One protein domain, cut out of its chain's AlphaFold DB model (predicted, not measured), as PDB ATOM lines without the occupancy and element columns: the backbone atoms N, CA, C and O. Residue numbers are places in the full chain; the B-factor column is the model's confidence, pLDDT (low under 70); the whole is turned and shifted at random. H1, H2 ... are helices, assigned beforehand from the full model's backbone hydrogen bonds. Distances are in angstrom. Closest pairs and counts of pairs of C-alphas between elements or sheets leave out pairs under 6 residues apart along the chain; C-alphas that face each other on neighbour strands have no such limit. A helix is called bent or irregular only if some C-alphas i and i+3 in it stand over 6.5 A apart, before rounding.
ATOM      1  N   GLU A   9     114.064 169.562 117.281       94.50
ATOM      2  CA  GLU A   9     112.892 169.939 118.080       94.50
ATOM      3  C   GLU A   9     111.596 169.307 117.548       94.50
ATOM      4  O   GLU A   9     110.829 168.724 118.313       94.50
ATOM      5  N   ARG A  10     111.369 169.361 116.230       95.56
ATOM      6  CA  ARG A  10     110.200 168.727 115.606       95.56
ATOM      7  C   ARG A  10     110.250 167.203 115.704       95.56
ATOM      8  O   ARG A  10     109.205 166.580 115.857       95.56
ATOM      9  N   ALA A  11     111.439 166.604 115.646       95.81
ATOM     10  CA  ALA A  11     111.608 165.170 115.854       95.81
ATOM     11  C   ALA A  11     111.195 164.766 117.282       95.81
ATOM     12  O   ALA A  11     110.425 163.822 117.455       95.81
ATOM     13  N   TRP A  12     111.620 165.527 118.297       96.31
ATOM     14  CA  TRP A  12     111.209 165.310 119.690       96.31
ATOM     15  C   TRP A  12     109.707 165.521 119.900       96.31
ATOM     16  O   TRP A  12     109.076 164.747 120.620       96.31
ATOM     17  N   GLN A  13     109.110 166.527 119.254       96.62
ATOM     18  CA  GLN A  13     107.659 166.730 119.277       96.62
ATOM     19  C   GLN A  13     106.916 165.520 118.698       96.62
ATOM     20  O   GLN A  13     106.013 165.001 119.354       96.62
ATOM     21  N   ALA A  14     107.343 165.017 117.535       96.12
ATOM     22  CA  ALA A  14     106.754 163.834 116.910       96.12
ATOM     23  C   ALA A  14     106.863 162.592 117.813       96.12
ATOM     24  O   ALA A  14     105.884 161.867 117.985       96.12
ATOM     25  N   LEU A  15     108.020 162.384 118.450       96.44
ATOM     26  CA  LEU A  15     108.225 161.312 119.425       96.44
ATOM     27  C   LEU A  15     107.291 161.450 120.637       96.44
ATOM     28  O   LEU A  15     106.662 160.476 121.045       96.44
ATOM     29  N   HIS A  16     107.123 162.656 121.182       97.19
ATOM     30  CA  HIS A  16     106.192 162.898 122.286       97.19
ATOM     31  C   HIS A  16     104.726 162.672 121.906       97.19
ATOM     32  O   HIS A  16     103.950 162.158 122.715       97.19
ATOM     33  N   GLU A  17     104.322 163.080 120.708       96.56
ATOM     34  CA  GLU A  17     102.966 162.867 120.201       96.56
ATOM     35  C   GLU A  17     102.674 161.384 119.988       96.56
ATOM     36  O   GLU A  17     101.638 160.893 120.449       96.56
ATOM     37  N   ALA A  18     103.608 160.664 119.366       96.50
ATOM     38  CA  ALA A  18     103.514 159.227 119.153       96.50
ATOM     39  C   ALA A  18     103.441 158.476 120.495       96.50
ATOM     40  O   ALA A  18     102.517 157.692 120.711       96.50
ATOM     41  N   TYR A  19     104.300 158.830 121.455       97.12
ATOM     42  CA  TYR A  19     104.250 158.300 122.817       97.12
ATOM     43  C   TYR A  19     102.883 158.528 123.484       97.12
ATOM     44  O   TYR A  19     102.255 157.585 123.963       97.12
ATOM     45  N   ARG A  20     102.360 159.764 123.478       96.50
ATOM     46  CA  ARG A  20     101.051 160.086 124.088       96.50
ATOM     47  C   ARG A  20      99.892 159.344 123.427       96.50
ATOM     48  O   ARG A  20      98.900 159.053 124.097       96.50
ATOM     49  N   ARG A  21      99.974 159.104 122.118       95.69
ATOM     50  CA  ARG A  21      99.004 158.294 121.377       95.69
ATOM     51  C   ARG A  21      99.079 156.839 121.835       95.69
ATOM     52  O   ARG A  21      98.041 156.251 122.130       95.69
ATOM     53  N   ASP A  22     100.281 156.285 121.928       95.31
ATOM     54  CA  ASP A  22     100.486 154.857 122.166       95.31
ATOM     55  C   ASP A  22     100.233 154.450 123.621       95.31
ATOM     56  O   ASP A  22      99.660 153.388 123.850       95.31
ATOM     57  N   ILE A  37     102.869 142.253 133.993       95.56
ATOM     58  CA  ILE A  37     103.375 142.093 135.357       95.56
ATOM     59  C   ILE A  37     102.462 141.163 136.163       95.56
ATOM     60  O   ILE A  37     101.238 141.341 136.192       95.56
ATOM     61  N   THR A  38     103.041 140.168 136.837       95.44
ATOM     62  CA  THR A  38     102.283 139.264 137.721       95.44
ATOM     63  C   THR A  38     101.985 139.915 139.081       95.44
ATOM     64  O   THR A  38     102.647 140.884 139.471       95.44
ATOM     65  N   PRO A  39     101.029 139.391 139.875       95.19
ATOM     66  CA  PRO A  39     100.813 139.849 141.250       95.19
ATOM     67  C   PRO A  39     102.065 139.759 142.140       95.19
ATOM     68  O   PRO A  39     102.262 140.596 143.022       95.19
ATOM     69  N   GLU A  40     102.918 138.759 141.925       95.31
ATOM     70  CA  GLU A  40     104.178 138.564 142.644       95.31
ATOM     71  C   GLU A  40     105.213 139.609 142.222       95.31
ATOM     72  O   GLU A  40     105.811 140.269 143.074       95.31
ATOM     73  N   GLU A  41     105.372 139.827 140.918       95.69
ATOM     74  CA  GLU A  41     106.268 140.845 140.371       95.69
ATOM     75  C   GLU A  41     105.846 142.253 140.824       95.69
ATOM     76  O   GLU A  41     106.701 143.060 141.195       95.69
ATOM     77  N   LYS A  42     104.538 142.545 140.921       94.38
ATOM     78  CA  LYS A  42     104.032 143.809 141.494       94.38
ATOM     79  C   LYS A  42     104.526 144.031 142.929       94.38
ATOM     80  O   LYS A  42     104.879 145.161 143.269       94.38
ATOM     81  N   LYS A  43     104.593 142.982 143.762       94.19
ATOM     82  CA  LYS A  43     105.102 143.066 145.149       94.19
ATOM     83  C   LYS A  43     106.613 143.285 145.208       94.19
ATOM     84  O   LYS A  43     107.093 143.946 146.117       94.19
ATOM     85  N   VAL A  44     107.368 142.735 144.259       96.00
ATOM     86  CA  VAL A  44     108.833 142.873 144.222       96.00
ATOM     87  C   VAL A  44     109.233 144.240 143.663       96.00
ATOM     88  O   VAL A  44     109.970 145.001 144.294       96.00
ATOM     89  N   PHE A  45     108.710 144.591 142.489       95.94
ATOM     90  CA  PHE A  45     109.129 145.780 141.750       95.94
ATOM     91  C   PHE A  45     108.380 147.050 142.177       95.94
ATOM     92  O   PHE A  45     108.882 148.162 141.962       95.94
ATOM     93  N   HIS A  46     107.229 146.912 142.845       95.44
ATOM     94  CA  HIS A  46     106.379 148.016 143.308       95.44
ATOM     95  C   HIS A  46     106.051 149.022 142.190       95.44
ATOM     96  O   HIS A  46     106.203 150.235 142.351       95.44
ATOM     97  N   ILE A  47     105.635 148.513 141.028       95.19
ATOM     98  CA  ILE A  47     105.190 149.331 139.895       95.19
ATOM     99  C   ILE A  47     103.673 149.468 139.988       95.19
ATOM    100  O   ILE A  47     102.954 148.474 139.987       95.19
ATOM    101  N   ALA A  48     103.187 150.704 140.105       93.25
ATOM    102  CA  ALA A  48     101.756 150.970 140.160       93.25
ATOM    103  C   ALA A  48     101.094 150.702 138.800       93.25
ATOM    104  O   ALA A  48     101.635 151.093 137.765       93.25
ATOM    105  N   ASP A  49      99.887 150.138 138.808       92.94
ATOM    106  CA  ASP A  49      99.141 149.800 137.585       92.94
ATOM    107  C   ASP A  49      98.922 151.014 136.676       92.94
ATOM    108  O   ASP A  49      99.085 150.935 135.461       92.94
ATOM    109  N   ILE A  50      98.651 152.179 137.271       94.38
ATOM    110  CA  ILE A  50      98.489 153.441 136.536       94.38
ATOM    111  C   ILE A  50      99.759 153.871 135.785       94.38
ATOM    112  O   ILE A  50      99.676 154.624 134.816       94.38
ATOM    113  N   SER A  51     100.931 153.392 136.207       95.75
ATOM    114  CA  SER A  51     102.222 153.703 135.593       95.75
ATOM    115  C   SER A  51     102.581 152.759 134.446       95.75
ATOM    116  O   SER A  51     103.402 153.135 133.610       95.75
ATOM    117  N   MET A  52     101.976 151.565 134.383       96.06
ATOM    118  CA  MET A  52     102.314 150.527 133.402       96.06
ATOM    119  C   MET A  52     102.239 151.020 131.950       96.06
ATOM    120  O   MET A  52     103.239 150.884 131.244       96.06
ATOM    121  N   PRO A  53     101.156 151.687 131.494       97.12
ATOM    122  CA  PRO A  53     101.084 152.144 130.107       97.12
ATOM    123  C   PRO A  53     102.211 153.103 129.728       97.12
ATOM    124  O   PRO A  53     102.760 153.027 128.630       97.12
ATOM    125  N   TRP A  54     102.585 153.983 130.654       97.75
ATOM    126  CA  TRP A  54     103.624 154.986 130.454       97.75
ATOM    127  C   TRP A  54     105.004 154.342 130.373       97.75
ATOM    128  O   TRP A  54     105.725 154.540 129.398       97.75
ATOM    129  N   VAL A  55     105.362 153.531 131.371       97.81
ATOM    130  CA  VAL A  55     106.712 152.967 131.453       97.81
ATOM    131  C   VAL A  55     106.966 151.899 130.392       97.81
ATOM    132  O   VAL A  55     108.027 151.923 129.776       97.81
ATOM    133  N   VAL A  56     105.975 151.052 130.089       97.50
ATOM    134  CA  VAL A  56     106.069 150.062 129.004       97.50
ATOM    135  C   VAL A  56     106.254 150.764 127.664       97.50
ATOM    136  O   VAL A  56     107.126 150.392 126.884       97.50
ATOM    137  N   THR A  57     105.459 151.803 127.384       97.44
ATOM    138  CA  THR A  57     105.581 152.536 126.118       97.44
ATOM    139  C   THR A  57     106.936 153.233 126.029       97.44
ATOM    140  O   THR A  57     107.584 153.147 124.995       97.44
ATOM    141  N   ALA A  58     107.414 153.860 127.108       97.75
ATOM    142  CA  ALA A  58     108.733 154.492 127.110       97.75
ATOM    143  C   ALA A  58     109.842 153.468 126.844       97.75
ATOM    144  O   ALA A  58     110.780 153.765 126.109       97.75
ATOM    145  N   TYR A  59     109.714 152.258 127.390       97.06
ATOM    146  CA  TYR A  59     110.667 151.181 127.151       97.06
ATOM    147  C   TYR A  59     110.715 150.750 125.684       97.06
ATOM    148  O   TYR A  59     111.794 150.685 125.113       97.06
ATOM    149  N   ARG A  60     109.563 150.589 125.024       95.75
ATOM    150  CA  ARG A  60     109.514 150.246 123.588       95.75
ATOM    151  C   ARG A  60     110.223 151.268 122.712       95.75
ATOM    152  O   ARG A  60     110.957 150.910 121.803       95.75
ATOM    153  N   TYR A  61     109.990 152.551 122.985       96.38
ATOM    154  CA  TYR A  61     110.652 153.630 122.252       96.38
ATOM    155  C   TYR A  61     112.154 153.643 122.542       96.38
ATOM    156  O   TYR A  61     112.941 153.918 121.644       96.38
ATOM    157  N   TYR A  62     112.561 153.331 123.775       96.50
ATOM    158  CA  TYR A  62     113.969 153.168 124.119       96.50
ATOM    159  C   TYR A  62     114.609 152.027 123.313       96.50
ATOM    160  O   TYR A  62     115.636 152.251 122.682       96.50
ATOM    161  N   GLU A  63     113.976 150.855 123.242       95.56
ATOM    162  CA  GLU A  63     114.461 149.712 122.454       95.56
ATOM    163  C   GLU A  63     114.548 150.018 120.951       95.56
ATOM    164  O   GLU A  63     115.540 149.684 120.303       95.56
ATOM    165  N   GLU A  64     113.545 150.690 120.386       94.81
ATOM    166  CA  GLU A  64     113.555 151.105 118.979       94.81
ATOM    167  C   GLU A  64     114.660 152.135 118.698       94.81
ATOM    168  O   GLU A  64     115.384 152.037 117.704       94.81
ATOM    169  N   ILE A  65     114.862 153.109 119.587       95.19
ATOM    170  CA  ILE A  65     115.966 154.069 119.485       95.19
ATOM    171  C   ILE A  65     117.313 153.348 119.552       95.19
ATOM    172  O   ILE A  65     118.217 153.688 118.793       95.19
ATOM    173  N   LEU A  66     117.440 152.332 120.400       94.69
ATOM    174  CA  LEU A  66     118.648 151.521 120.497       94.69
ATOM    175  C   LEU A  66     118.835 150.529 119.345       94.69
ATOM    176  O   LEU A  66     119.853 149.847 119.332       94.69
ATOM    177  N   ASP A  67     117.929 150.455 118.368       93.12
ATOM    178  CA  ASP A  67     118.030 149.493 117.256       93.12
ATOM    179  C   ASP A  67     117.982 148.026 117.732       93.12
ATOM    180  O   ASP A  67     118.671 147.159 117.201       93.12
ATOM    181  N   LEU A  68     117.192 147.762 118.780       91.00
ATOM    182  CA  LEU A  68     116.976 146.422 119.344       91.00
ATOM    183  C   LEU A  68     115.704 145.752 118.816       91.00
ATOM    184  O   LEU A  68     115.515 144.552 118.996       91.00
ATOM    185  N   THR A  69     114.823 146.525 118.184       87.88
ATOM    186  CA  THR A  69     113.566 146.042 117.614       87.88
ATOM    187  C   THR A  69     113.323 146.685 116.253       87.88
ATOM    188  O   THR A  69     113.622 147.862 116.058       87.88
ATOM    189  N   ASP A  70     112.745 145.918 115.329       78.12
ATOM    190  CA  ASP A  70     112.357 146.386 113.992       78.12
ATOM    191  C   ASP A  70     110.899 146.875 113.994       78.12
ATOM    192  O   ASP A  70     110.040 146.369 113.267       78.12
ATOM    193  N   THR A  71     110.576 147.814 114.884       78.00
ATOM    194  CA  THR A  71     109.241 148.422 114.932       78.00
ATOM    195  C   THR A  71     109.153 149.676 114.064       78.00
ATOM    196  O   THR A  71     110.143 150.354 113.827       78.00
ATOM    197  N   ASP A  72     107.933 150.001 113.625       84.38
ATOM    198  CA  ASP A  72     107.615 151.245 112.911       84.38
ATOM    199  C   ASP A  72     106.873 152.240 113.833       84.38
ATOM    200  O   ASP A  72     105.804 152.756 113.482       84.38
ATOM    201  N   LEU A  73     107.357 152.485 115.061       89.62
ATOM    202  CA  LEU A  73     106.699 153.443 115.971       89.62
ATOM    203  C   LEU A  73     106.894 154.883 115.479       89.62
ATOM    204  O   LEU A  73     105.992 155.716 115.639       89.62
ATOM    205  N   LEU A  74     108.046 155.165 114.857       90.81
ATOM    206  CA  LEU A  74     108.401 156.467 114.301       90.81
ATOM    207  C   LEU A  74     108.877 156.378 112.843       90.81
ATOM    208  O   LEU A  74     109.551 155.426 112.463       90.81
ATOM    209  N   PRO A  75     108.606 157.407 112.014       92.25
ATOM    210  CA  PRO A  75     109.178 157.483 110.674       92.25
ATOM    211  C   PRO A  75     110.719 157.437 110.711       92.25
ATOM    212  O   PRO A  75     111.313 158.135 111.541       92.25
ATOM    213  N   PRO A  76     111.394 156.745 109.770       91.44
ATOM    214  CA  PRO A  76     112.848 156.539 109.823       91.44
ATOM    215  C   PRO A  76     113.680 157.823 109.954       91.44
ATOM    216  O   PRO A  76     114.674 157.868 110.672       91.44
ATOM    217  N   HIS A  77     113.251 158.906 109.302       90.88
ATOM    218  CA  HIS A  77     113.938 160.200 109.358       90.88
ATOM    219  C   HIS A  77     113.806 160.904 110.723       90.88
ATOM    220  O   HIS A  77     114.703 161.649 111.112       90.88
ATOM    221  N   VAL A  78     112.707 160.672 111.454       94.00
ATOM    222  CA  VAL A  78     112.527 161.146 112.836       94.00
ATOM    223  C   VAL A  78     113.435 160.342 113.755       94.00
ATOM    224  O   VAL A  78     114.204 160.920 114.521       94.00
ATOM    225  N   LEU A  79     113.386 159.012 113.631       93.31
ATOM    226  CA  LEU A  79     114.169 158.097 114.452       93.31
ATOM    227  C   LEU A  79     115.674 158.361 114.312       93.31
ATOM    228  O   LEU A  79     116.367 158.457 115.318       93.31
ATOM    229  N   ALA A  80     116.174 158.580 113.092       92.75
ATOM    230  CA  ALA A  80     117.582 158.896 112.846       92.75
ATOM    231  C   ALA A  80     118.059 160.165 113.580       92.75
ATOM    232  O   ALA A  80     119.166 160.189 114.120       92.75
ATOM    233  N   LEU A  81     117.229 161.214 113.637       94.94
ATOM    234  CA  LEU A  81     117.562 162.436 114.376       94.94
ATOM    235  C   LEU A  81     117.543 162.221 115.886       94.94
ATOM    236  O   LEU A  81     118.448 162.694 116.569       94.94
ATOM    237  N   ILE A  82     116.544 161.497 116.396       95.50
ATOM    238  CA  ILE A  82     116.466 161.164 117.820       95.50
ATOM    239  C   ILE A  82     117.668 160.319 118.233       95.50
ATOM    240  O   ILE A  82     118.318 160.662 119.211       95.50
ATOM    241  N   ARG A  83     118.018 159.276 117.468       94.62
ATOM    242  CA  ARG A  83     119.189 158.420 117.719       94.62
ATOM    243  C   ARG A  83     120.482 159.224 117.812       94.62
ATOM    244  O   ARG A  83     121.290 158.988 118.705       94.62
ATOM    245  N   LYS A  84     120.663 160.202 116.923       94.56
ATOM    246  CA  LYS A  84     121.818 161.098 116.983       94.56
ATOM    247  C   LYS A  84     121.806 161.955 118.255       94.56
ATOM    248  O   LYS A  84     122.803 162.001 118.967       94.56
ATOM    249  N   ASP A  85     120.685 162.609 118.550       94.62
ATOM    250  CA  ASP A  85     120.572 163.527 119.690       94.62
ATOM    251  C   ASP A  85     120.719 162.806 121.038       94.62
ATOM    252  O   ASP A  85     121.425 163.280 121.922       94.62
ATOM    253  N   VAL A  86     120.109 161.630 121.204       93.38
ATOM    254  CA  VAL A  86     120.205 160.851 122.451       93.38
ATOM    255  C   VAL A  86     121.591 160.246 122.671       93.38
ATOM    256  O   VAL A  86     122.015 160.132 123.821       93.38
ATOM    257  N   ALA A  87     122.320 159.918 121.602       93.50
ATOM    258  CA  ALA A  87     123.724 159.533 121.704       93.50
ATOM    259  C   ALA A  87     124.570 160.701 122.236       93.50
ATOM    260  O   ALA A  87     125.308 160.538 123.202       93.50
ATOM    261  N   GLU A  88     124.395 161.904 121.682       92.12
ATOM    262  CA  GLU A  88     125.125 163.106 122.107       92.12
ATOM    263  C   GLU A  88     124.726 163.574 123.523       92.12
ATOM    264  O   GLU A  88     125.575 163.988 124.311       92.12
ATOM    265  N   ARG A  89     123.436 163.495 123.869       88.19
ATOM    266  CA  ARG A  89     122.880 164.045 125.115       88.19
ATOM    267  C   ARG A  89     122.935 163.088 126.303       88.19
ATOM    268  O   ARG A  89     123.071 163.542 127.439       88.19
ATOM    269  N   PHE A  90     122.765 161.790 126.063       87.31
ATOM    270  CA  PHE A  90     122.644 160.774 127.114       87.31
ATOM    271  C   PHE A  90     123.712 159.681 127.027       87.31
ATOM    272  O   PHE A  90     123.735 158.808 127.894       87.31
ATOM    273  N   GLY A  91     124.583 159.716 126.011       90.00
ATOM    274  CA  GLY A  91     125.589 158.680 125.787       90.00
ATOM    275  C   GLY A  91     124.980 157.330 125.417       90.00
ATOM    276  O   GLY A  91     125.571 156.307 125.734       90.00
ATOM    277  N   MET A  92     123.771 157.313 124.842       93.06
ATOM    278  CA  MET A  92     123.106 156.082 124.406       93.06
ATOM    279  C   MET A  92     123.813 155.502 123.181       93.06
ATOM    280  O   MET A  92     123.962 156.195 122.175       93.06
ATOM    281  N   GLU A  93     124.202 154.230 123.251       89.56
ATOM    282  CA  GLU A  93     124.871 153.539 122.148       89.56
ATOM    283  C   GLU A  93     123.941 152.493 121.532       89.56
ATOM    284  O   GLU A  93     123.256 151.783 122.272       89.56
ATOM    285  N   PRO A  94     123.911 152.354 120.196       89.75
ATOM    286  CA  PRO A  94     123.106 151.331 119.544       89.75
ATOM    287  C   PRO A  94     123.403 149.932 120.088       89.75
ATOM    288  O   PRO A  94     124.553 149.580 120.339       89.75
ATOM    289  N   ARG A  95     122.354 149.121 120.206       89.62
ATOM    290  CA  ARG A  95     122.369 147.719 120.640       89.62
ATOM    291  C   ARG A  95     122.876 147.472 122.059       89.62
ATOM    292  O   ARG A  95     123.064 146.320 122.435       89.62
ATOM    293  N   MET A  96     123.049 148.522 122.858       89.62
ATOM    294  CA  MET A  96     123.477 148.401 124.245       89.62
ATOM    295  C   MET A  96     122.399 148.925 125.191       89.62
ATOM    296  O   MET A  96     122.045 150.101 125.175       89.62
ATOM    297  N   MET A  97     121.899 148.041 126.050       90.81
ATOM    298  CA  MET A  97     120.950 148.393 127.103       90.81
ATOM    299  C   MET A  97     121.690 148.864 128.347       90.81
ATOM    300  O   MET A  97     122.656 148.244 128.785       90.81
ATOM    301  N   CYS A  98     121.218 149.950 128.955       93.69
ATOM    302  CA  CYS A  98     121.776 150.448 130.205       93.69
ATOM    303  C   CYS A  98     120.689 151.081 131.071       93.69
ATOM    304  O   CYS A  98     120.009 152.024 130.660       93.69
ATOM    305  N   HIS A  99     120.576 150.615 132.317       93.19
ATOM    306  CA  HIS A  99     119.544 151.093 133.236       93.19
ATOM    307  C   HIS A  99     119.623 152.613 133.460       93.19
ATOM    308  O   HIS A  99     118.601 153.294 133.451       93.19
ATOM    309  N   THR A 100     120.828 153.182 133.593       93.69
ATOM    310  CA  THR A 100     121.002 154.626 133.829       93.69
ATOM    311  C   THR A 100     120.608 155.453 132.601       93.69
ATOM    312  O   THR A 100     120.025 156.533 132.739       93.69
ATOM    313  N   GLN A 101     120.878 154.949 131.393       95.31
ATOM    314  CA  GLN A 101     120.441 155.595 130.154       95.31
ATOM    315  C   GLN A 101     118.915 155.563 130.035       95.31
ATOM    316  O   GLN A 101     118.310 156.607 129.783       95.31
ATOM    317  N   PHE A 102     118.283 154.417 130.306       96.69
ATOM    318  CA  PHE A 102     116.824 154.320 130.318       96.69
ATOM    319  C   PHE A 102     116.193 155.245 131.366       96.69
ATOM    320  O   PHE A 102     115.251 155.971 131.061       96.69
ATOM    321  N   GLU A 103     116.735 155.298 132.585       96.50
ATOM    322  CA  GLU A 103     116.264 156.215 133.628       96.50
ATOM    323  C   GLU A 103     116.326 157.685 133.190       96.50
ATOM    324  O   GLU A 103     115.440 158.468 133.533       96.50
ATOM    325  N   ASN A 104     117.363 158.085 132.447       94.94
ATOM    326  CA  ASN A 104     117.488 159.445 131.925       94.94
ATOM    327  C   ASN A 104     116.532 159.713 130.762       94.94
ATOM    328  O   ASN A 104     115.913 160.777 130.726       94.94
ATOM    329  N   PHE A 105     116.357 158.745 129.866       96.00
ATOM    330  CA  PHE A 105     115.396 158.822 128.773       96.00
ATOM    331  C   PHE A 105     113.949 158.914 129.288       96.00
ATOM    332  O   PHE A 105     113.189 159.793 128.888       96.00
ATOM    333  N   ALA A 106     113.578 158.081 130.261       97.25
ATOM    334  CA  ALA A 106     112.231 158.025 130.828       97.25
ATOM    335  C   ALA A 106     111.801 159.343 131.506       97.25
ATOM    336  O   ALA A 106     110.617 159.701 131.480       97.25
ATOM    337  N   LYS A 107     112.751 160.118 132.055       96.44
ATOM    338  CA  LYS A 107     112.479 161.447 132.639       96.44
ATOM    339  C   LYS A 107     111.873 162.421 131.635       96.44
ATOM    340  O   LYS A 107     111.082 163.271 132.035       96.44
ATOM    341  N   ILE A 108     112.200 162.287 130.349       95.62
ATOM    342  CA  ILE A 108     111.670 163.142 129.278       95.62
ATOM    343  C   ILE A 108     110.138 163.020 129.211       95.62
ATOM    344  O   ILE A 108     109.443 163.986 128.911       95.62
ATOM    345  N   PHE A 109     109.594 161.865 129.598       96.88
ATOM    346  CA  PHE A 109     108.159 161.584 129.636       96.88
ATOM    347  C   PHE A 109     107.517 161.778 131.015       96.88
ATOM    348  O   PHE A 109     106.361 161.400 131.207       96.88
ATOM    349  N   GLY A 110     108.245 162.341 131.985       96.81
ATOM    350  CA  GLY A 110     107.755 162.541 133.350       96.81
ATOM    351  C   GLY A 110     107.700 161.266 134.196       96.81
ATOM    352  O   GLY A 110     107.085 161.267 135.262       96.81
ATOM    353  N   ILE A 111     108.337 160.176 133.759       98.19
ATOM    354  CA  ILE A 111     108.413 158.941 134.542       98.19
ATOM    355  C   ILE A 111     109.455 159.123 135.646       98.19
ATOM    356  O   ILE A 111     110.576 159.580 135.410       98.19
ATOM    357  N   SER A 112     109.087 158.753 136.874       97.38
ATOM    358  CA  SER A 112     110.006 158.846 138.006       97.38
ATOM    359  C   SER A 112     111.195 157.897 137.832       97.38
ATOM    360  O   SER A 112     111.048 156.779 137.331       97.38
ATOM    361  N   ARG A 113     112.367 158.302 138.336       96.75
ATOM    362  CA  ARG A 113     113.572 157.459 138.328       96.75
ATOM    363  C   ARG A 113     113.317 156.084 138.957       96.75
ATOM    364  O   ARG A 113     113.738 155.079 138.406       96.75
ATOM    365  N   ARG A 114     112.577 156.027 140.073       97.31
ATOM    366  CA  ARG A 114     112.244 154.771 140.768       97.31
ATOM    367  C   ARG A 114     111.358 153.847 139.928       97.31
ATOM    368  O   ARG A 114     111.518 152.629 140.002       97.31
ATOM    369  N   THR A 115     110.416 154.401 139.170       98.12
ATOM    370  CA  THR A 115     109.552 153.618 138.272       98.12
ATOM    371  C   THR A 115     110.347 153.092 137.083       98.12
ATOM    372  O   THR A 115     110.254 151.907 136.785       98.12
ATOM    373  N   ALA A 116     111.164 153.943 136.452       98.31
ATOM    374  CA  ALA A 116     112.016 153.545 135.334       98.31
ATOM    375  C   ALA A 116     113.023 152.459 135.748       98.31
ATOM    376  O   ALA A 116     113.121 151.434 135.084       98.31
ATOM    377  N   HIS A 117     113.689 152.643 136.891       97.69
ATOM    378  CA  HIS A 117     114.617 151.664 137.445       97.69
ATOM    379  C   HIS A 117     113.947 150.301 137.653       97.69
ATOM    380  O   HIS A 117     114.400 149.295 137.125       97.69
ATOM    381  N   ALA A 118     112.825 150.260 138.378       97.94
ATOM    382  CA  ALA A 118     112.158 148.990 138.649       97.94
ATOM    383  C   ALA A 118     111.601 148.316 137.399       97.94
ATOM    384  O   ALA A 118     111.603 147.092 137.338       97.94
ATOM    385  N   TRP A 119     111.151 149.091 136.411       98.25
ATOM    386  CA  TRP A 119     110.760 148.527 135.125       98.25
ATOM    387  C   TRP A 119     111.947 147.889 134.401       98.25
ATOM    388  O   TRP A 119     111.824 146.767 133.922       98.25
ATOM    389  N   PHE A 120     113.100 148.563 134.371       97.69
ATOM    390  CA  PHE A 120     114.309 148.027 133.746       97.69
ATOM    391  C   PHE A 120     114.732 146.703 134.393       97.69
ATOM    392  O   PHE A 120     114.884 145.708 133.694       97.69
ATOM    393  N   ILE A 121     114.812 146.661 135.728       97.25
ATOM    394  CA  ILE A 121     115.167 145.435 136.462       97.25
ATOM    395  C   ILE A 121     114.117 144.333 136.250       97.25
ATOM    396  O   ILE A 121     114.468 143.166 136.096       97.25
ATOM    397  N   LYS A 122     112.822 144.677 136.200       97.19
ATOM    398  CA  LYS A 122     111.761 143.714 135.867       97.19
ATOM    399  C   LYS A 122     111.971 143.124 134.474       97.19
ATOM    400  O   LYS A 122     111.773 141.924 134.289       97.19
ATOM    401  N   HIS A 123     112.330 143.952 133.496       96.50
ATOM    402  CA  HIS A 123     112.587 143.490 132.137       96.50
ATOM    403  C   HIS A 123     113.806 142.563 132.079       96.50
ATOM    404  O   HIS A 123     113.704 141.484 131.505       96.50
ATOM    405  N   GLU A 124     114.913 142.914 132.742       94.75
ATOM    406  CA  GLU A 124     116.082 142.027 132.864       94.75
ATOM    407  C   GLU A 124     115.709 140.688 133.511       94.75
ATOM    408  O   GLU A 124     116.041 139.627 132.987       94.75
ATOM    409  N   PHE A 125     114.923 140.713 134.591       94.75
ATOM    410  CA  PHE A 125     114.410 139.493 135.216       94.75
ATOM    411  C   PHE A 125     113.589 138.634 134.240       94.75
ATOM    412  O   PHE A 125     113.728 137.409 134.214       94.75
ATOM    413  N   TRP A 126     112.747 139.257 133.410       95.69
ATOM    414  CA  TRP A 126     112.020 138.551 132.358       95.69
ATOM    415  C   TRP A 126     112.968 137.955 131.305       95.69
ATOM    416  O   TRP A 126     112.790 136.786 130.956       95.69
ATOM    417  N   CYS A 127     113.989 138.692 130.850       93.44
ATOM    418  CA  CYS A 127     114.988 138.196 129.897       93.44
ATOM    419  C   CYS A 127     115.690 136.939 130.416       93.44
ATOM    420  O   CYS A 127     115.778 135.946 129.692       93.44
ATOM    421  N   VAL A 128     116.121 136.952 131.681       92.56
ATOM    422  CA  VAL A 128     116.741 135.796 132.346       92.56
ATOM    423  C   VAL A 128     115.771 134.617 132.387       92.56
ATOM    424  O   VAL A 128     116.084 133.522 131.933       92.56
ATOM    425  N   ARG A 129     114.535 134.841 132.850       91.62
ATOM    426  CA  ARG A 129     113.519 133.783 132.971       91.62
ATOM    427  C   ARG A 129     113.119 133.166 131.623       91.62
ATOM    428  O   ARG A 129     112.589 132.057 131.592       91.62
ATOM    429  N   ARG A 130     113.325 133.884 130.517       91.75
ATOM    430  CA  ARG A 130     113.062 133.417 129.146       91.75
ATOM    431  C   ARG A 130     114.295 132.851 128.441       91.75
ATOM    432  O   ARG A 130     114.146 132.416 127.303       91.75
ATOM    433  N   GLY A 131     115.465 132.850 129.084       89.12
ATOM    434  CA  GLY A 131     116.725 132.416 128.473       89.12
ATOM    435  C   GLY A 131     117.196 133.326 127.334       89.12
ATOM    436  O   GLY A 131     117.875 132.868 126.425       89.12
TER     437      GLY A 131
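Overview. This is residues 9 to 22 and 37 to 131 of the 143 residues of an uncharacterized protein of Candidatus Filomicrobium marinum (UniProt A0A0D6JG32). H3 makes the core of a set of crossed helices, with H5 and H6 packed on it, H1 and H4 packed together at one end of the domain, and H2 packed on H6 at the other end, apart from H3. The 109 printed residues hold H1 to H6 in chain order, with no named strand: all helix. The whole is compact, with a radius of gyration of the C-alphas of 13.8 A and spans of 41 by 28 by 23 A.

Along the chain. H1, residues 9 to 22, begins at C-alpha 9 (112.892, 169.939, 118.080). H2 is residues 39 to 45. H3, residues 49 to 65, is 25.1 A long and irregular: C-alphas 50 and 53 are 7.1 A apart. H4 is residues 76 to 90 and H5 residues 99 to 107. H6, residues 113 to 129, is 24.3 A long and ends at C-alpha 129 (113.519, 133.783, 132.971).

Arrangement. H3 is the hub, touching H1, H4, H5 and H6; its closest C-alphas to H5 are those of Ala 58 and Ala 106, 6.2 A. H5 touches H6 at a steep tilt of 46 degrees, closest at C-alphas Glu 103 and Ala 116, 5.3 A. H1 touches H4 with residues 11 to 15 alone, about perpendicular at 75 degrees; the closest C-alphas, Ala 11 and Val 78, are 5.1 A apart. H2 touches H6, closest at C-alphas Phe 45 and Ala 118, 5.4 A. Every O i to N i+4 pair is within hydrogen-bond range in H1, H2, H5 and H6, against 11 of 13 in H3 and 10 of 11 in H4.

Size, cuts and confidence. Residues 23 to 36 are not printed; C-alphas 22 and 37 are 18.6 A apart across the cut. Of the links printed whole, none is long. No printed residue is under 70 in pLDDT.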